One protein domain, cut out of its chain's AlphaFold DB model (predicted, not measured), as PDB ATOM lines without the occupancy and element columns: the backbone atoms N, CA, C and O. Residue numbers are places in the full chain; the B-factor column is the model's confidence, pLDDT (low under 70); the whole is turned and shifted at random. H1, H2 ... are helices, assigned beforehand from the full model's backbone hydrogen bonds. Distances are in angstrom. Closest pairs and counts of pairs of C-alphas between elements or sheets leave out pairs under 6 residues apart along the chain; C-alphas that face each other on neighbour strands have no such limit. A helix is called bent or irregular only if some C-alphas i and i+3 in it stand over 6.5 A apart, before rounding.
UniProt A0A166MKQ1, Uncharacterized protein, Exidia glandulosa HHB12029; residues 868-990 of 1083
ATOM      1  N   ALA A 868     -42.461  38.470   4.008       67.06
ATOM      2  CA  ALA A 868     -42.395  38.404   5.462       67.06
ATOM      3  C   ALA A 868     -41.804  39.692   6.063       67.06
ATOM      4  O   ALA A 868     -42.377  40.216   7.013       67.06
ATOM      5  N   ASP A 869     -40.738  40.249   5.476       76.88
ATOM      6  CA  ASP A 869     -40.116  41.507   5.919       76.88
ATOM      7  C   ASP A 869     -41.100  42.676   5.808       76.88
ATOM      8  O   ASP A 869     -41.255  43.449   6.749       76.88
ATOM      9  N   GLU A 870     -41.855  42.754   4.709       82.06
ATOM     10  CA  GLU A 870     -42.898  43.773   4.533       82.06
ATOM     11  C   GLU A 870     -44.047  43.618   5.551       82.06
ATOM     12  O   GLU A 870     -44.599  44.610   6.041       82.06
ATOM     13  N   ALA A 871     -44.421  42.383   5.901       77.00
ATOM     14  CA  ALA A 871     -45.417  42.117   6.935       77.00
ATOM     15  C   ALA A 871     -44.910  42.507   8.336       77.00
ATOM     16  O   ALA A 871     -45.663  43.108   9.103       77.00
ATOM     17  N   ILE A 872     -43.643  42.225   8.657       81.19
ATOM     18  CA  ILE A 872     -42.994  42.618   9.919       81.19
ATOM     19  C   ILE A 872     -42.894  44.143  10.008       81.19
ATOM     20  O   ILE A 872     -43.340  44.704  11.006       81.19
ATOM     21  N   ASP A 873     -42.416  44.818   8.956       84.81
ATOM     22  CA  ASP A 873     -42.344  46.284   8.877       84.81
ATOM     23  C   ASP A 873     -43.729  46.908   9.157       84.81
ATOM     24  O   ASP A 873     -43.853  47.842   9.952       84.81
ATOM     25  N   LYS A 874     -44.814  46.348   8.596       83.12
ATOM     26  CA  LYS A 874     -46.197  46.788   8.882       83.12
ATOM     27  C   LYS A 874     -46.612  46.559  10.342       83.12
ATOM     28  O   LYS A 874     -47.287  47.421  10.914       83.12
ATOM     29  N   MET A 875     -46.224  45.440  10.962       83.25
ATOM     30  CA  MET A 875     -46.480  45.196  12.391       83.25
ATOM     31  C   MET A 875     -45.696  46.161  13.279       83.25
ATOM     32  O   MET A 875     -46.269  46.727  14.209       83.25
ATOM     33  N   GLU A 876     -44.416  46.391  12.990       85.31
ATOM     34  CA  GLU A 876     -43.565  47.321  13.731       85.31
ATOM     35  C   GLU A 876     -44.057  48.765  13.590       85.31
ATOM     36  O   GLU A 876     -44.121  49.482  14.588       85.31
ATOM     37  N   VAL A 877     -44.507  49.189  12.406       86.69
ATOM     38  CA  VAL A 877     -45.144  50.502  12.195       86.69
ATOM     39  C   VAL A 877     -46.453  50.623  12.984       86.69
ATOM     40  O   VAL A 877     -46.676  51.637  13.646       86.69
ATOM     41  N   TYR A 878     -47.314  49.601  12.993       85.81
ATOM     42  CA  TYR A 878     -48.536  49.611  13.811       85.81
ATOM     43  C   TYR A 878     -48.227  49.677  15.317       85.81
ATOM     44  O   TYR A 878     -48.794  50.505  16.040       85.81
ATOM     45  N   LEU A 879     -47.295  48.844  15.787       85.50
ATOM     46  CA  LEU A 879     -46.888  48.777  17.188       85.50
ATOM     47  C   LEU A 879     -46.143  50.030  17.647       85.50
ATOM     48  O   LEU A 879     -46.358  50.448  18.777       85.50
ATOM     49  N   THR A 880     -45.319  50.661  16.809       83.38
ATOM     50  CA  THR A 880     -44.650  51.926  17.156       83.38
ATOM     51  C   THR A 880     -45.619  53.102  17.135       83.38
ATOM     52  O   THR A 880     -45.566  53.927  18.045       83.38
ATOM     53  N   ASN A 881     -46.555  53.166  16.181       83.38
ATOM     54  CA  ASN A 881     -47.580  54.216  16.148       83.38
ATOM     55  C   ASN A 881     -48.491  54.181  17.387       83.38
ATOM     56  O   ASN A 881     -48.842  55.234  17.913       83.38
ATOM     57  N   LYS A 882     -48.823  52.989  17.902       78.75
ATOM     58  CA  LYS A 882     -49.518  52.845  19.194       78.75
ATOM     59  C   LYS A 882     -48.592  52.974  20.412       78.75
ATOM     60  O   LYS A 882     -48.965  53.565  21.423       78.75
ATOM     61  N   GLY A 883     -47.393  52.406  20.337       63.50
ATOM     62  CA  GLY A 883     -46.454  52.260  21.450       63.50
ATOM     63  C   GLY A 883     -45.772  53.562  21.858       63.50
ATOM     64  O   GLY A 883     -45.553  53.779  23.049       63.50
ATOM     65  N   ARG A 884     -45.519  54.472  20.904       58.69
ATOM     66  CA  ARG A 884     -44.936  55.807  21.150       58.69
ATOM     67  C   ARG A 884     -45.810  56.725  22.017       58.69
ATOM     68  O   ARG A 884     -45.333  57.780  22.421       58.69
ATOM     69  N   GLN A 885     -47.056  56.343  22.309       55.84
ATOM     70  CA  GLN A 885     -47.981  57.101  23.162       55.84
ATOM     71  C   GLN A 885     -48.461  56.335  24.402       55.84
ATOM     72  O   GLN A 885     -49.468  56.716  24.993       55.84
ATOM     73  N   ARG A 886     -47.758  55.289  24.854       73.12
ATOM     74  CA  ARG A 886     -47.985  54.776  26.213       73.12
ATOM     75  C   ARG A 886     -47.344  55.754  27.206       73.12
ATOM     76  O   ARG A 886     -46.114  55.773  27.278       73.12
ATOM     77  N   PRO A 887     -48.112  56.576  27.956       79.12
ATOM     78  CA  PRO A 887     -47.522  57.278  29.086       79.12
ATOM     79  C   PRO A 887     -46.955  56.227  30.052       79.12
ATOM     80  O   PRO A 887     -47.495  55.117  30.119       79.12
ATOM     81  N   PRO A 888     -45.888  56.539  30.809       84.88
ATOM     82  CA  PRO A 888     -45.495  55.674  31.913       84.88
ATOM     83  C   PRO A 888     -46.718  55.437  32.819       84.88
ATOM     84  O   PRO A 888     -47.520  56.363  32.993       84.88
ATOM     85  N   PRO A 889     -46.890  54.226  33.384       87.69
ATOM     86  CA  PRO A 889     -48.013  53.942  34.273       87.69
ATOM     87  C   PRO A 889     -48.073  54.986  35.392       87.69
ATOM     88  O   PRO A 889     -47.031  55.473  35.834       87.69
ATOM     89  N   LYS A 890     -49.272  55.335  35.876       87.94
ATOM     90  CA  LYS A 890     -49.446  56.451  36.831       87.94
ATOM     91  C   LYS A 890     -48.616  56.295  38.112       87.94
ATOM     92  O   LYS A 890     -48.225  57.292  38.706       87.94
ATOM     93  N   ASN A 891     -48.323  55.050  38.489       90.94
ATOM     94  CA  ASN A 891     -47.528  54.677  39.661       90.94
ATOM     95  C   ASN A 891     -46.065  54.307  39.318       90.94
ATOM     96  O   ASN A 891     -45.362  53.752  40.159       90.94
ATOM     97  N   GLY A 892     -45.607  54.585  38.093       92.06
ATOM     98  CA  GLY A 892     -44.325  54.126  37.557       92.06
ATOM     99  C   GLY A 892     -44.336  52.660  37.107       92.06
ATOM    100  O   GLY A 892     -45.334  51.951  37.233       92.06
ATOM    101  N   TYR A 893     -43.210  52.199  36.559       94.75
ATOM    102  CA  TYR A 893     -43.001  50.776  36.280       94.75
ATOM    103  C   TYR A 893     -42.706  50.015  37.587       94.75
ATOM    104  O   TYR A 893     -42.044  50.568  38.466       94.75
ATOM    105  N   PRO A 894     -43.157  48.753  37.730       94.38
ATOM    106  CA  PRO A 894     -42.997  47.993  38.973       94.38
ATOM    107  C   PRO A 894     -41.542  47.625  39.303       94.38
ATOM    108  O   PRO A 894     -41.248  47.320  40.458       94.38
ATOM    109  N   PHE A 895     -40.636  47.662  38.321       96.75
ATOM    110  CA  PHE A 895     -39.202  47.441  38.506       96.75
ATOM    111  C   PHE A 895     -38.395  48.647  37.997       96.75
ATOM    112  O   PHE A 895     -38.815  49.298  37.034       96.75
ATOM    113  N   PRO A 896     -37.232  48.956  38.606       96.31
ATOM    114  CA  PRO A 896     -36.358  50.023  38.126       96.31
ATOM    115  C   PRO A 896     -35.884  49.732  36.699       96.31
ATOM    116  O   PRO A 896     -35.625  48.577  36.351       96.31
ATOM    117  N   LYS A 897     -35.757  50.783  35.879       96.81
ATOM    118  CA  LYS A 897     -35.293  50.669  34.491       96.81
ATOM    119  C   LYS A 897     -33.939  49.958  34.451       96.81
ATOM    120  O   LYS A 897     -32.996  50.382  35.107       96.81
ATOM    121  N   TRP A 898     -33.860  48.884  33.670       95.88
ATOM    122  CA  TRP A 898     -32.610  48.176  33.423       95.88
ATOM    123  C   TRP A 898     -31.942  48.757  32.170       95.88
ATOM    124  O   TRP A 898     -32.589  48.868  31.128       95.88
ATOM    125  N   ASP A 899     -30.668  49.139  32.293       95.31
ATOM    126  CA  ASP A 899     -29.904  49.884  31.274       95.31
ATOM    127  C   ASP A 899     -29.474  49.049  30.056       95.31
ATOM    128  O   ASP A 899     -28.832  49.566  29.145       95.31
ATOM    129  N   TRP A 900     -29.792  47.754  30.033       94.50
ATOM    130  CA  TRP A 900     -29.511  46.909  28.877       94.50
ATOM    131  C   TRP A 900     -30.496  47.201  27.738       94.50
ATOM    132  O   TRP A 900     -31.707  47.301  27.955       94.50
ATOM    133  N   GLU A 901     -29.971  47.319  26.520       95.06
ATOM    134  CA  GLU A 901     -30.738  47.554  25.297       95.06
ATOM    135  C   GLU A 901     -30.653  46.300  24.412       95.06
ATOM    136  O   GLU A 901     -29.558  45.777  24.185       95.06
ATOM    137  N   SER A 902     -31.791  45.804  23.913       92.19
ATOM    138  CA  SER A 902     -31.784  44.682  22.963       92.19
ATOM    139  C   SER A 902     -31.145  45.143  21.640       92.19
ATOM    140  O   SER A 902     -31.445  46.253  21.197       92.19
ATOM    141  N   PRO A 903     -30.348  44.307  20.936       91.81
ATOM    142  CA  PRO A 903     -29.719  44.684  19.660       91.81
ATOM    143  C   PRO A 903     -30.711  45.177  18.596       91.81
ATOM    144  O   PRO A 903     -30.386  46.031  17.776       91.81
ATOM    145  N   ASN A 904     -31.934  44.646  18.641       89.62
ATOM    146  CA  ASN A 904     -33.090  45.155  17.921       89.62
ATOM    147  C   ASN A 904     -34.026  45.817  18.937       89.62
ATOM    148  O   ASN A 904     -34.602  45.114  19.769       89.62
ATOM    149  N   LEU A 905     -34.187  47.142  18.868       90.62
ATOM    150  CA  LEU A 905     -35.087  47.875  19.761       90.62
ATOM    151  C   LEU A 905     -36.538  47.384  19.593       90.62
ATOM    152  O   LEU A 905     -37.014  47.293  18.458       90.62
ATOM    153  N   PRO A 906     -37.267  47.099  20.687       93.19
ATOM    154  CA  PRO A 906     -38.667  46.707  20.603       93.19
ATOM    155  C   PRO A 906     -39.541  47.896  20.157       93.19
ATOM    156  O   PRO A 906     -39.238  49.050  20.480       93.19
ATOM    157  N   PRO A 907     -40.697  47.657  19.510       90.56
ATOM    158  CA  PRO A 907     -41.587  48.734  19.063       90.56
ATOM    159  C   PRO A 907     -42.317  49.457  20.216       90.56
ATOM    160  O   PRO A 907     -42.896  50.526  20.022       90.56
ATOM    161  N   SER A 908     -42.270  48.899  21.429       91.44
ATOM    162  CA  SER A 908     -42.653  49.543  22.691       91.44
ATOM    163  C   SER A 908     -41.702  49.091  23.798       91.44
ATOM    164  O   SER A 908     -41.328  47.917  23.803       91.44
ATOM    165  N   GLY A 909     -41.385  49.961  24.761       93.06
ATOM    166  CA  GLY A 909     -40.545  49.605  25.910       93.06
ATOM    167  C   GLY A 909     -41.073  48.414  26.726       93.06
ATOM    168  O   GLY A 909     -42.265  48.085  26.688       93.06
ATOM    169  N   CYS A 910     -40.160  47.780  27.462       95.25
ATOM    170  CA  CYS A 910     -40.424  46.616  28.306       95.25
ATOM    171  C   CYS A 910     -41.508  46.896  29.364       95.25
ATOM    172  O   CYS A 910     -41.403  47.880  30.099       95.25
ATOM    173  N   ARG A 911     -42.504  46.011  29.528       94.88
ATOM    174  CA  ARG A 911     -43.531  46.177  30.585       94.88
ATOM    175  C   ARG A 911     -42.979  46.114  32.006       94.88
ATOM    176  O   ARG A 911     -43.524  46.764  32.890       94.88
ATOM    177  N   ALA A 912     -41.933  45.329  32.255       96.38
ATOM    178  CA  ALA A 912     -41.420  45.167  33.612       96.38
ATOM    179  C   ALA A 912     -40.770  46.461  34.134       96.38
ATOM    180  O   ALA A 912     -41.014  46.849  35.274       96.38
ATOM    181  N   CYS A 913     -39.970  47.141  33.304       96.38
ATOM    182  CA  CYS A 913     -39.106  48.236  33.760       96.38
ATOM    183  C   CYS A 913     -39.050  49.479  32.849       96.38
ATOM    184  O   CYS A 913     -38.295  50.407  33.132       96.38
ATOM    185  N   GLY A 914     -39.783  49.510  31.732       95.25
ATOM    186  CA  GLY A 914     -39.724  50.613  30.762       95.25
ATOM    187  C   GLY A 914     -38.399  50.720  29.993       95.25
ATOM    188  O   GLY A 914     -38.115  51.761  29.399       95.25
ATOM    189  N   GLY A 915     -37.562  49.680  30.023       95.88
ATOM    190  CA  GLY A 915     -36.283  49.635  29.312       95.88
ATOM    191  C   GLY A 915     -36.423  49.446  27.790       95.88
ATOM    192  O   GLY A 915     -37.455  48.952  27.323       95.88
ATOM    193  N   PRO A 916     -35.394  49.822  27.006       95.50
ATOM    194  CA  PRO A 916     -35.346  49.685  25.546       95.50
ATOM    195  C   PRO A 916     -34.968  48.251  25.117       95.50
ATOM    196  O   PRO A 916     -34.053  48.024  24.331       95.50
ATOM    197  N   HIS A 917     -35.673  47.265  25.662       95.19
ATOM    198  CA  HIS A 917     -35.466  45.846  25.388       95.19
ATOM    199  C   HIS A 917     -36.788  45.084  25.372       95.19
ATOM    200  O   HIS A 917     -37.788  45.545  25.929       95.19
ATOM    201  N   TRP A 918     -36.799  43.920  24.728       95.81
ATOM    202  CA  TRP A 918     -37.992  43.080  24.663       95.81
ATOM    203  C   TRP A 918     -38.392  42.562  26.044       95.81
ATOM    204  O   TRP A 918     -37.534  42.267  26.874       95.81
ATOM    205  N   ASP A 919     -39.701  42.426  26.279       95.81
ATOM    206  CA  ASP A 919     -40.263  41.951  27.551       95.81
ATOM    207  C   ASP A 919     -39.559  40.668  28.039       95.81
ATOM    208  O   ASP A 919     -39.080  40.630  29.168       95.81
ATOM    209  N   ASN A 920     -39.425  39.665  27.161       94.19
ATOM    210  CA  ASN A 920     -38.811  38.364  27.460       94.19
ATOM    211  C   ASN A 920     -37.304  38.427  27.753       94.19
ATOM    212  O   ASN A 920     -36.795  37.573  28.475       94.19
ATOM    213  N   ASP A 921     -36.602  39.431  27.224       95.31
ATOM    214  CA  ASP A 921     -35.169  39.611  27.461       95.31
ATOM    215  C   ASP A 921     -34.900  40.304  28.814       95.31
ATOM    216  O   ASP A 921     -33.766  40.342  29.293       95.31
ATOM    217  N   CYS A 922     -35.923  40.895  29.445       96.44
ATOM    218  CA  CYS A 922     -35.763  41.678  30.664       96.44
ATOM    219  C   CYS A 922     -35.376  40.808  31.867       96.44
ATOM    220  O   CYS A 922     -36.110  39.896  32.251       96.44
ATOM    221  N   LYS A 923     -34.312  41.198  32.586       97.31
ATOM    222  CA  LYS A 923     -33.914  40.579  33.867       97.31
ATOM    223  C   LYS A 923     -35.068  40.448  34.879       97.31
ATOM    224  O   LYS A 923     -35.075  39.518  35.678       97.31
ATOM    225  N   HIS A 924     -36.037  41.364  34.852       97.31
ATOM    226  CA  HIS A 924     -37.178  41.390  35.773       97.31
ATOM    227  C   HIS A 924     -38.447  40.710  35.230       97.31
ATOM    228  O   HIS A 924     -39.479  40.733  35.898       97.31
ATOM    229  N   TRP A 925     -38.411  40.094  34.042       96.12
ATOM    230  CA  TRP A 925     -39.607  39.543  33.393       96.12
ATOM    231  C   TRP A 925     -40.292  38.441  34.203       96.12
ATOM    232  O   TRP A 925     -41.503  38.471  34.414       96.12
ATOM    233  N   VAL A 926     -39.510  37.498  34.732       95.75
ATOM    234  CA  VAL A 926     -40.027  36.387  35.546       95.75
ATOM    235  C   VAL A 926     -40.708  36.905  36.818       95.75
ATOM    236  O   VAL A 926     -41.771  36.415  37.202       95.75
ATOM    237  N   ASP A 927     -40.146  37.934  37.452       96.75
ATOM    238  CA  ASP A 927     -40.727  38.544  38.651       96.75
ATOM    239  C   ASP A 927     -41.937  39.429  38.326       96.75
ATOM    240  O   ASP A 927     -42.891  39.467  39.102       96.75
ATOM    241  N   PHE A 928     -41.970  40.052  37.146       96.06
ATOM    242  CA  PHE A 928     -43.153  40.730  36.618       96.06
ATOM    243  C   PHE A 928     -44.314  39.756  36.376       96.06
ATOM    244  O   PHE A 928     -45.440  40.051  36.775       96.06
ATOM    245  N   LEU A 929     -44.062  38.565  35.825       94.44
ATOM    246  CA  LEU A 929     -45.092  37.531  35.666       94.44
ATOM    247  C   LEU A 929     -45.617  37.025  37.024       94.44
ATOM    248  O   LEU A 929     -46.831  36.871  37.196       94.44
ATOM    249  N   LYS A 930     -44.740  36.844  38.026       95.62
ATOM    250  CA  LYS A 930     -45.154  36.543  39.414       95.62
ATOM    251  C   LYS A 930     -45.992  37.678  40.013       95.62
ATOM    252  O   LYS A 930     -47.018  37.414  40.645       95.62
ATOM    253  N   LEU A 931     -45.592  38.936  39.812       94.50
ATOM    254  CA  LEU A 931     -46.312  40.111  40.308       94.50
ATOM    255  C   LEU A 931     -47.690  40.243  39.647       94.50
ATOM    256  O   LEU A 931     -48.677  40.444  40.345       94.50
ATOM    257  N   LYS A 932     -47.785  40.032  38.329       94.31
ATOM    258  CA  LYS A 932     -49.048  40.014  37.578       94.31
ATOM    259  C   LYS A 932     -50.005  38.933  38.087       94.31
ATOM    260  O   LYS A 932     -51.193  39.202  38.240       94.31
ATOM    261  N   LYS A 933     -49.495  37.737  38.409       93.31
ATOM    262  CA  LYS A 933     -50.299  36.636  38.970       93.31
ATOM    263  C   LYS A 933     -50.752  36.892  40.414       93.31
ATOM    264  O   LYS A 933     -51.855  36.502  40.775       93.31
ATOM    265  N   THR A 934     -49.915  37.519  41.244       94.31
ATOM    266  CA  THR A 934     -50.194  37.725  42.683       94.31
ATOM    267  C   THR A 934     -50.918  39.034  42.999       94.31
ATOM    268  O   THR A 934     -51.650  39.104  43.982       94.31
ATOM    269  N   LYS A 935     -50.714  40.081  42.192       93.31
ATOM    270  CA  LYS A 935     -51.245  41.439  42.388       93.31
ATOM    271  C   LYS A 935     -51.662  42.059  41.042       93.31
ATOM    272  O   LYS A 935     -51.116  43.099  40.665       93.31
ATOM    273  N   PRO A 936     -52.639  41.478  40.318       89.19
ATOM    274  CA  PRO A 936     -53.034  41.951  38.986       89.19
ATOM    275  C   PRO A 936     -53.422  43.437  38.971       89.19
ATOM    276  O   PRO A 936     -53.071  44.145  38.034       89.19
ATOM    277  N   ALA A 937     -54.041  43.938  40.048       86.25
ATOM    278  CA  ALA A 937     -54.420  45.343  40.219       86.25
ATOM    279  C   ALA A 937     -53.253  46.350  40.100       86.25
ATOM    280  O   ALA A 937     -53.488  47.493  39.728       86.25
ATOM    281  N   LEU A 938     -52.006  45.943  40.379       83.44
ATOM    282  CA  LEU A 938     -50.820  46.799  40.213       83.44
ATOM    283  C   LEU A 938     -50.254  46.784  38.783       83.44
ATOM    284  O   LEU A 938     -49.346  47.554  38.485       83.44
ATOM    285  N   VAL A 939     -50.752  45.897  37.916       85.38
ATOM    286  CA  VAL A 939     -50.195  45.630  36.579       85.38
ATOM    287  C   VAL A 939     -51.166  46.008  35.447       85.38
ATOM    288  O   VAL A 939     -50.722  46.185  34.315       85.38
ATOM    289  N   VAL A 940     -52.458  46.223  35.740       85.50
ATOM    290  CA  VAL A 940     -53.493  46.583  34.742       85.50
ATOM    291  C   VAL A 940     -53.086  47.780  33.871       85.50
ATOM    292  O   VAL A 940     -53.205  47.709  32.653       85.50
ATOM    293  N   ASP A 941     -52.544  48.841  34.477       82.50
ATOM    294  CA  ASP A 941     -52.117  50.065  33.774       82.50
ATOM    295  C   ASP A 941     -50.917  49.854  32.823       82.50
ATOM    296  O   ASP A 941     -50.605  50.728  32.014       82.50
ATOM    297  N   VAL A 942     -50.217  48.717  32.925       83.19
ATOM    298  CA  VAL A 942     -48.986  48.408  32.172       83.19
ATOM    299  C   VAL A 942     -49.234  47.416  31.030       83.19
ATOM    300  O   VAL A 942     -48.426  47.312  30.104       83.19
ATOM    301  N   ASP A 943     -50.338  46.670  31.078       87.25
ATOM    302  CA  ASP A 943     -50.604  45.601  30.121       87.25
ATOM    303  C   ASP A 943     -50.877  46.118  28.696       87.25
ATOM    304  O   ASP A 943     -51.365  47.231  28.460       87.25
ATOM    305  N   ARG A 944     -50.510  45.310  27.693       88.31
ATOM    306  CA  ARG A 944     -50.887  45.583  26.301       88.31
ATOM    307  C   ARG A 944     -52.344  45.175  26.078       88.31
ATOM    308  O   ARG A 944     -52.852  44.291  26.764       88.31
ATOM    309  N   SER A 945     -53.023  45.823  25.123       88.94
ATOM    310  CA  SER A 945     -54.278  45.249  24.619       88.94
ATOM    311  C   SER A 945     -53.958  43.857  24.056       88.94
ATOM    312  O   SER A 945     -52.837  43.680  23.570       88.94
ATOM    313  N   PRO A 946     -54.874  42.870  24.124       85.00
ATOM    314  CA  PRO A 946     -54.568  41.500  23.712       85.00
ATOM    315  C   PRO A 946     -53.962  41.477  22.307       85.00
ATOM    316  O   PRO A 946     -52.863  40.961  22.150       85.00
ATOM    317  N   ASP A 947     -54.577  42.169  21.341       82.31
ATOM    318  CA  ASP A 947     -54.082  42.322  19.962       82.31
ATOM    319  C   ASP A 947     -52.652  42.884  19.857       82.31
ATOM    320  O   ASP A 947     -51.861  42.439  19.027       82.31
ATOM    321  N   GLU A 948     -52.302  43.887  20.669       86.56
ATOM    322  CA  GLU A 948     -50.941  44.439  20.702       86.56
ATOM    323  C   GLU A 948     -49.951  43.461  21.336       86.56
ATOM    324  O   GLU A 948     -48.785  43.464  20.954       86.56
ATOM    325  N   ASP A 949     -50.401  42.609  22.257       87.94
ATOM    326  CA  ASP A 949     -49.614  41.503  22.803       87.94
ATOM    327  C   ASP A 949     -49.321  40.439  21.734       87.94
ATOM    328  O   ASP A 949     -48.183  39.982  21.614       87.94
ATOM    329  N   ILE A 950     -50.314  40.116  20.892       85.06
ATOM    330  CA  ILE A 950     -50.145  39.216  19.739       85.06
ATOM    331  C   ILE A 950     -49.075  39.761  18.802       85.06
ATOM    332  O   ILE A 950     -48.072  39.100  18.540       85.06
ATOM    333  N   MET A 951     -49.274  40.986  18.322       86.62
ATOM    334  CA  MET A 951     -48.393  41.602  17.333       86.62
ATOM    335  C   MET A 951     -46.975  41.783  17.898       86.62
ATOM    336  O   MET A 951     -45.999  41.558  17.188       86.62
ATOM    337  N   TYR A 952     -46.842  42.128  19.185       89.44
ATOM    338  CA  TYR A 952     -45.549  42.233  19.869       89.44
ATOM    339  C   TYR A 952     -44.852  40.872  20.008       89.44
ATOM    340  O   TYR A 952     -43.649  40.778  19.775       89.44
ATOM    341  N   SER A 953     -45.595  39.811  20.338       85.94
ATOM    342  CA  SER A 953     -45.061  38.447  20.446       85.94
ATOM    343  C   SER A 953     -44.606  37.897  19.094       85.94
ATOM    344  O   SER A 953     -43.543  37.283  19.009       85.94
ATOM    345  N   ILE A 954     -45.365  38.171  18.028       84.81
ATOM    346  CA  ILE A 954     -44.982  37.846  16.648       84.81
ATOM    347  C   ILE A 954     -43.699  38.599  16.274       84.81
ATOM    348  O   ILE A 954     -42.731  37.970  15.857       84.81
ATOM    349  N   ALA A 955     -43.654  39.921  16.474       87.94
ATOM    350  CA  ALA A 955     -42.482  40.734  16.142       87.94
ATOM    351  C   ALA A 955     -41.218  40.275  16.897       87.94
ATOM    352  O   ALA A 955     -40.154  40.160  16.289       87.94
ATOM    353  N   TYR A 956     -41.344  39.930  18.187       88.56
ATOM    354  CA  TYR A 956     -40.253  39.351  18.978       88.56
ATOM    355  C   TYR A 956     -39.748  38.035  18.380       88.56
ATOM    356  O   TYR A 956     -38.553  37.885  18.125       88.56
ATOM    357  N   PHE A 957     -40.661  37.092  18.127       83.12
ATOM    358  CA  PHE A 957     -40.320  35.768  17.615       83.12
ATOM    359  C   PHE A 957     -39.631  35.847  16.248       83.12
ATOM    360  O   PHE A 957     -38.630  35.165  16.017       83.12
ATOM    361  N   VAL A 958     -40.118  36.707  15.348       83.12
ATOM    362  CA  VAL A 958     -39.511  36.842  14.021       83.12
ATOM    363  C   VAL A 958     -38.137  37.516  14.097       83.12
ATOM    364  O   VAL A 958     -37.195  36.994  13.509       83.12
ATOM    365  N   ARG A 959     -37.968  38.609  14.860       82.69
ATOM    366  CA  ARG A 959     -36.658  39.277  15.051       82.69
ATOM    367  C   ARG A 959     -35.621  38.364  15.716       82.69
ATOM    368  O   ARG A 959     -34.454  38.372  15.315       82.69
ATOM    369  N   GLY A 960     -36.040  37.575  16.708       75.38
ATOM    370  CA  GLY A 960     -35.189  36.593  17.381       75.38
ATOM    371  C   GLY A 960     -34.664  35.532  16.412       75.38
ATOM    372  O   GLY A 960     -33.464  35.263  16.381       75.38
ATOM    373  N   ASN A 961     -35.534  35.005  15.549       66.88
ATOM    374  CA  ASN A 961     -35.167  33.968  14.584       66.88
ATOM    375  C   ASN A 961     -34.453  34.503  13.336       66.88
ATOM    376  O   ASN A 961     -33.543  33.843  12.849       66.88
ATOM    377  N   ALA A 962     -34.779  35.703  12.848       63.25
ATOM    378  CA  ALA A 962     -34.074  36.338  11.726       63.25
ATOM    379  C   ALA A 962     -32.590  36.618  12.039       63.25
ATOM    380  O   ALA A 962     -31.753  36.644  11.143       63.25
ATOM    381  N   SER A 963     -32.253  36.771  13.324       52.72
ATOM    382  CA  SER A 963     -30.865  36.881  13.796       52.72
ATOM    383  C   SER A 963     -30.116  35.533  13.763       52.72
ATOM    384  O   SER A 963     -28.887  35.509  13.784       52.72
ATOM    385  N   SER A 964     -30.840  34.410  13.680       48.88
ATOM    386  CA  SER A 964     -30.316  33.046  13.535       48.88
ATOM    387  C   SER A 964     -30.394  32.610  12.065       48.88
ATOM    388  O   SER A 964     -31.285  31.872  11.645       48.88
ATOM    389  N   SER A 965     -29.452  33.115  11.266       39.03
ATOM    390  CA  SER A 965     -29.433  33.070   9.792       39.03
ATOM    391  C   SER A 965     -29.218  31.671   9.152       39.03
ATOM    392  O   SER A 965     -28.533  31.568   8.135       39.03
ATOM    393  N   SER A 966     -29.756  30.583   9.717       34.03
ATOM    394  CA  SER A 966     -29.525  29.211   9.221       34.03
ATOM    395  C   SER A 966     -30.763  28.358   8.917       34.03
ATOM    396  O   SER A 966     -30.605  27.371   8.202       34.03
ATOM    397  N   TYR A 967     -31.984  28.699   9.365       34.09
ATOM    398  CA  TYR A 967     -33.166  27.858   9.088       34.09
ATOM    399  C   TYR A 967     -34.464  28.630   8.808       34.09
ATOM    400  O   TYR A 967     -35.014  29.308   9.671       34.09
ATOM    401  N   GLY A 968     -35.036  28.411   7.617       42.28
ATOM    402  CA  GLY A 968     -36.355  28.911   7.193       42.28
ATOM    403  C   GLY A 968     -37.553  28.215   7.860       42.28
ATOM    404  O   GLY A 968     -38.532  27.898   7.192       42.28
ATOM    405  N   ALA A 969     -37.484  27.936   9.163       44.62
ATOM    406  CA  ALA A 969     -38.504  27.208   9.930       44.62
ATOM    407  C   ALA A 969     -39.555  28.129  10.592       44.62
ATOM    408  O   ALA A 969     -40.140  27.782  11.616       44.62
ATOM    409  N   LEU A 970     -39.803  29.317  10.027       49.59
ATOM    410  CA  LEU A 970     -40.644  30.352  10.648       49.59
ATOM    411  C   LEU A 970     -42.133  29.968  10.776       49.59
ATOM    412  O   LEU A 970     -42.808  30.481  11.665       49.59
ATOM    413  N   SER A 971     -42.653  29.084   9.915       53.53
ATOM    414  CA  SER A 971     -44.105  28.885   9.763       53.53
ATOM    415  C   SER A 971     -44.816  28.225  10.966       53.53
ATOM    416  O   SER A 971     -45.750  28.836  11.486       53.53
ATOM    417  N   PRO A 972     -44.407  27.043  11.482       51.75
ATOM    418  CA  PRO A 972     -45.242  26.280  12.423       51.75
ATOM    419  C   PRO A 972     -45.473  26.977  13.766       51.75
ATOM    420  O   PRO A 972     -46.601  27.066  14.257       51.75
ATOM    421  N   ALA A 973     -44.401  27.506  14.358       50.88
ATOM    422  CA  ALA A 973     -44.460  28.158  15.659       50.88
ATOM    423  C   ALA A 973     -45.239  29.479  15.586       50.88
ATOM    424  O   ALA A 973     -46.063  29.745  16.459       50.88
ATOM    425  N   LEU A 974     -45.062  30.264  14.515       57.62
ATOM    426  CA  LEU A 974     -45.865  31.469  14.293       57.62
ATOM    427  C   LEU A 974     -47.330  31.146  14.029       57.62
ATOM    428  O   LEU A 974     -48.178  31.777  14.646       57.62
ATOM    429  N   ALA A 975     -47.647  30.166  13.181       54.62
ATOM    430  CA  ALA A 975     -49.026  29.743  12.944       54.62
ATOM    431  C   ALA A 975     -49.707  29.295  14.250       54.62
ATOM    432  O   ALA A 975     -50.835  29.702  14.531       54.62
ATOM    433  N   THR A 976     -48.993  28.549  15.101       54.81
ATOM    434  CA  THR A 976     -49.472  28.127  16.428       54.81
ATOM    435  C   THR A 976     -49.714  29.324  17.354       54.81
ATOM    436  O   THR A 976     -50.793  29.444  17.934       54.81
ATOM    437  N   ILE A 977     -48.749  30.245  17.454       58.97
ATOM    438  CA  ILE A 977     -48.841  31.462  18.276       58.97
ATOM    439  C   ILE A 977     -49.995  32.354  17.790       58.97
ATOM    440  O   ILE A 977     -50.860  32.724  18.581       58.97
ATOM    441  N   VAL A 978     -50.065  32.645  16.489       59.84
ATOM    442  CA  VAL A 978     -51.131  33.438  15.854       59.84
ATOM    443  C   VAL A 978     -52.499  32.803  16.100       59.84
ATOM    444  O   VAL A 978     -53.433  33.509  16.478       59.84
ATOM    445  N   THR A 979     -52.632  31.486  15.937       57.28
ATOM    446  CA  THR A 979     -53.909  30.775  16.112       57.28
ATOM    447  C   THR A 979     -54.359  30.785  17.569       57.28
ATOM    448  O   THR A 979     -55.488  31.191  17.852       57.28
ATOM    449  N   ALA A 980     -53.479  30.425  18.509       55.00
ATOM    450  CA  ALA A 980     -53.786  30.423  19.940       55.00
ATOM    451  C   ALA A 980     -54.177  31.822  20.452       55.00
ATOM    452  O   ALA A 980     -55.122  31.973  21.227       55.00
ATOM    453  N   LEU A 981     -53.486  32.859  19.979       59.31
ATOM    454  CA  LEU A 981     -53.737  34.238  20.385       59.31
ATOM    455  C   LEU A 981     -54.965  34.857  19.690       59.31
ATOM    456  O   LEU A 981     -55.715  35.613  20.307       59.31
ATOM    457  N   THR A 982     -55.251  34.486  18.441       57.72
ATOM    458  CA  THR A 982     -56.502  34.886  17.769       57.72
ATOM    459  C   THR A 982     -57.712  34.212  18.426       57.72
ATOM    460  O   THR A 982     -58.761  34.841  18.585       57.72
ATOM    461  N   ALA A 983     -57.577  32.954  18.864       61.50
ATOM    462  CA  ALA A 983     -58.615  32.241  19.605       61.50
ATOM    463  C   ALA A 983     -58.929  32.915  20.953       61.50
ATOM    464  O   ALA A 983     -60.101  33.153  21.250       61.50
ATOM    465  N   THR A 984     -57.911  33.301  21.733       60.22
ATOM    466  CA  THR A 984     -58.123  34.003  23.013       60.22
ATOM    467  C   THR A 984     -58.707  35.404  22.828       60.22
ATOM    468  O   THR A 984     -59.587  35.786  23.602       60.22
ATOM    469  N   SER A 985     -58.327  36.140  21.776       62.59
ATOM    470  CA  SER A 985     -58.962  37.424  21.440       62.59
ATOM    471  C   SER A 985     -60.455  37.261  21.126       62.59
ATOM    472  O   SER A 985     -61.287  37.943  21.722       62.59
ATOM    473  N   ASN A 986     -60.826  36.312  20.254       65.06
ATOM    474  CA  ASN A 986     -62.236  36.047  19.934       65.06
ATOM    475  C   ASN A 986     -63.035  35.591  21.182       65.06
ATOM    476  O   ASN A 986     -64.220  35.913  21.319       65.06
ATOM    477  N   GLN A 987     -62.403  34.861  22.111       63.72
ATOM    478  CA  GLN A 987     -63.022  34.434  23.372       63.72
ATOM    479  C   GLN A 987     -63.263  35.614  24.330       63.72
ATOM    480  O   GLN A 987     -64.317  35.678  24.968       63.72
ATOM    481  N   GLN A 988     -62.334  36.574  24.405       58.28
ATOM    482  CA  GLN A 988     -62.501  37.796  25.199       58.28
ATOM    483  C   GLN A 988     -63.572  38.727  24.622       58.28
ATOM    484  O   GLN A 988     -64.409  39.207  25.386       58.28
ATOM    485  N   ASP A 989     -63.620  38.915  23.300       59.28
ATOM    486  CA  ASP A 989     -64.691  39.679  22.644       59.28
ATOM    487  C   ASP A 989     -66.066  39.041  22.912       59.28
ATOM    488  O   ASP A 989     -67.027  39.735  23.249       59.28
ATOM    489  N   SER A 990     -66.150  37.706  22.868       64.62
ATOM    490  CA  SER A 990     -67.373  36.957  23.203       64.62
ATOM    491  C   SER A 990     -67.799  37.139  24.666       64.62
ATOM    492  O   SER A 990     -68.992  37.245  24.959       64.62
TER     493      SER A 990
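What this domain is: This is residues 868 to 990 of the 1083 residues of an uncharacterized protein of Exidia glandulosa HHB12029 (UniProt A0A166MKQ1). The longest helix, H4, folds back beside H3 as a helical hairpin, and H1 crosses H3 at a slant, with H3 between H1 and H4. The rest is a loop-rich part in which residues 884 to 924 wind without a named element before H2, a short helix that touches no other helix. The printed part has 123 residues with four named helices, in the order H1, H2, H3, H4 along the chain, and no named strand; the class is all helix. The whole is compact, with a radius of gyration of the C-alphas of 14.9 A, and the C-alphas span 42 by 39 by 26 A along their three main axes.

How they stand to each other: H4, residues 971 to 990, touches H3, residues 946 to 962; their closest C-alphas are those of Ile 950 and Leu 981, 6.2 A apart. The two form a helical hairpin and run opposite ways at a shallow tilt of 7 degrees, with their centres 12.5 A apart. H1, residues 868 to 883, touches H3 with residues 872 to 879 alone, and the closest C-alphas are those of Met 875 and Met 951, 6.4 A apart. H1 and H3 run opposite ways at a steep tilt of 45 degrees, 9.9 A from centre to centre. H1 and H4 are apart. H2, residues 925 to 934, is apart from H1, H3 and H4. In H1, H2, H3 and H4 every pair of O i and N i+4 is within hydrogen-bond range.

Where its parts are: H4 begins with C-alpha 971 at (-44.105, 28.885, 9.763) and ends with C-alpha 990 at (-67.373, 36.957, 23.203), 28.1 A from first to last C-alpha. H3, from Pro 946 to Ala 962, is 24.3 A long by the same measure. H1, from Ala 868 to Gly 883, measures 21.5 A and begins with C-alpha 868 at (-42.395, 38.404, 5.462). H2, from Trp 925 to Thr 934, measures 14.2 A. None of the four helices is bent.

The domain as a whole: The two C-alphas farthest apart are those of Lys 890 and Ser 966, at 43.6 A. The printed part has no cut from residue 868 to residue 990, and its first and last C-alphas are 30.7 A apart. The link from H1 to H2, 41 residues, is long, and so is the link from H2 to H3, 11 residues; the link from H3 to H4, 8 residues, is short. The C-alphas of residues 884 to 924 lie 6 to 21 A from the mean of all C-alphas. The mean pLDDT of the printed part is 80.1. It is under 70 at residue 868, residues 883 to 885 and residues 961 to 990; H4 has a mean of 58 and H2 a mean of 95.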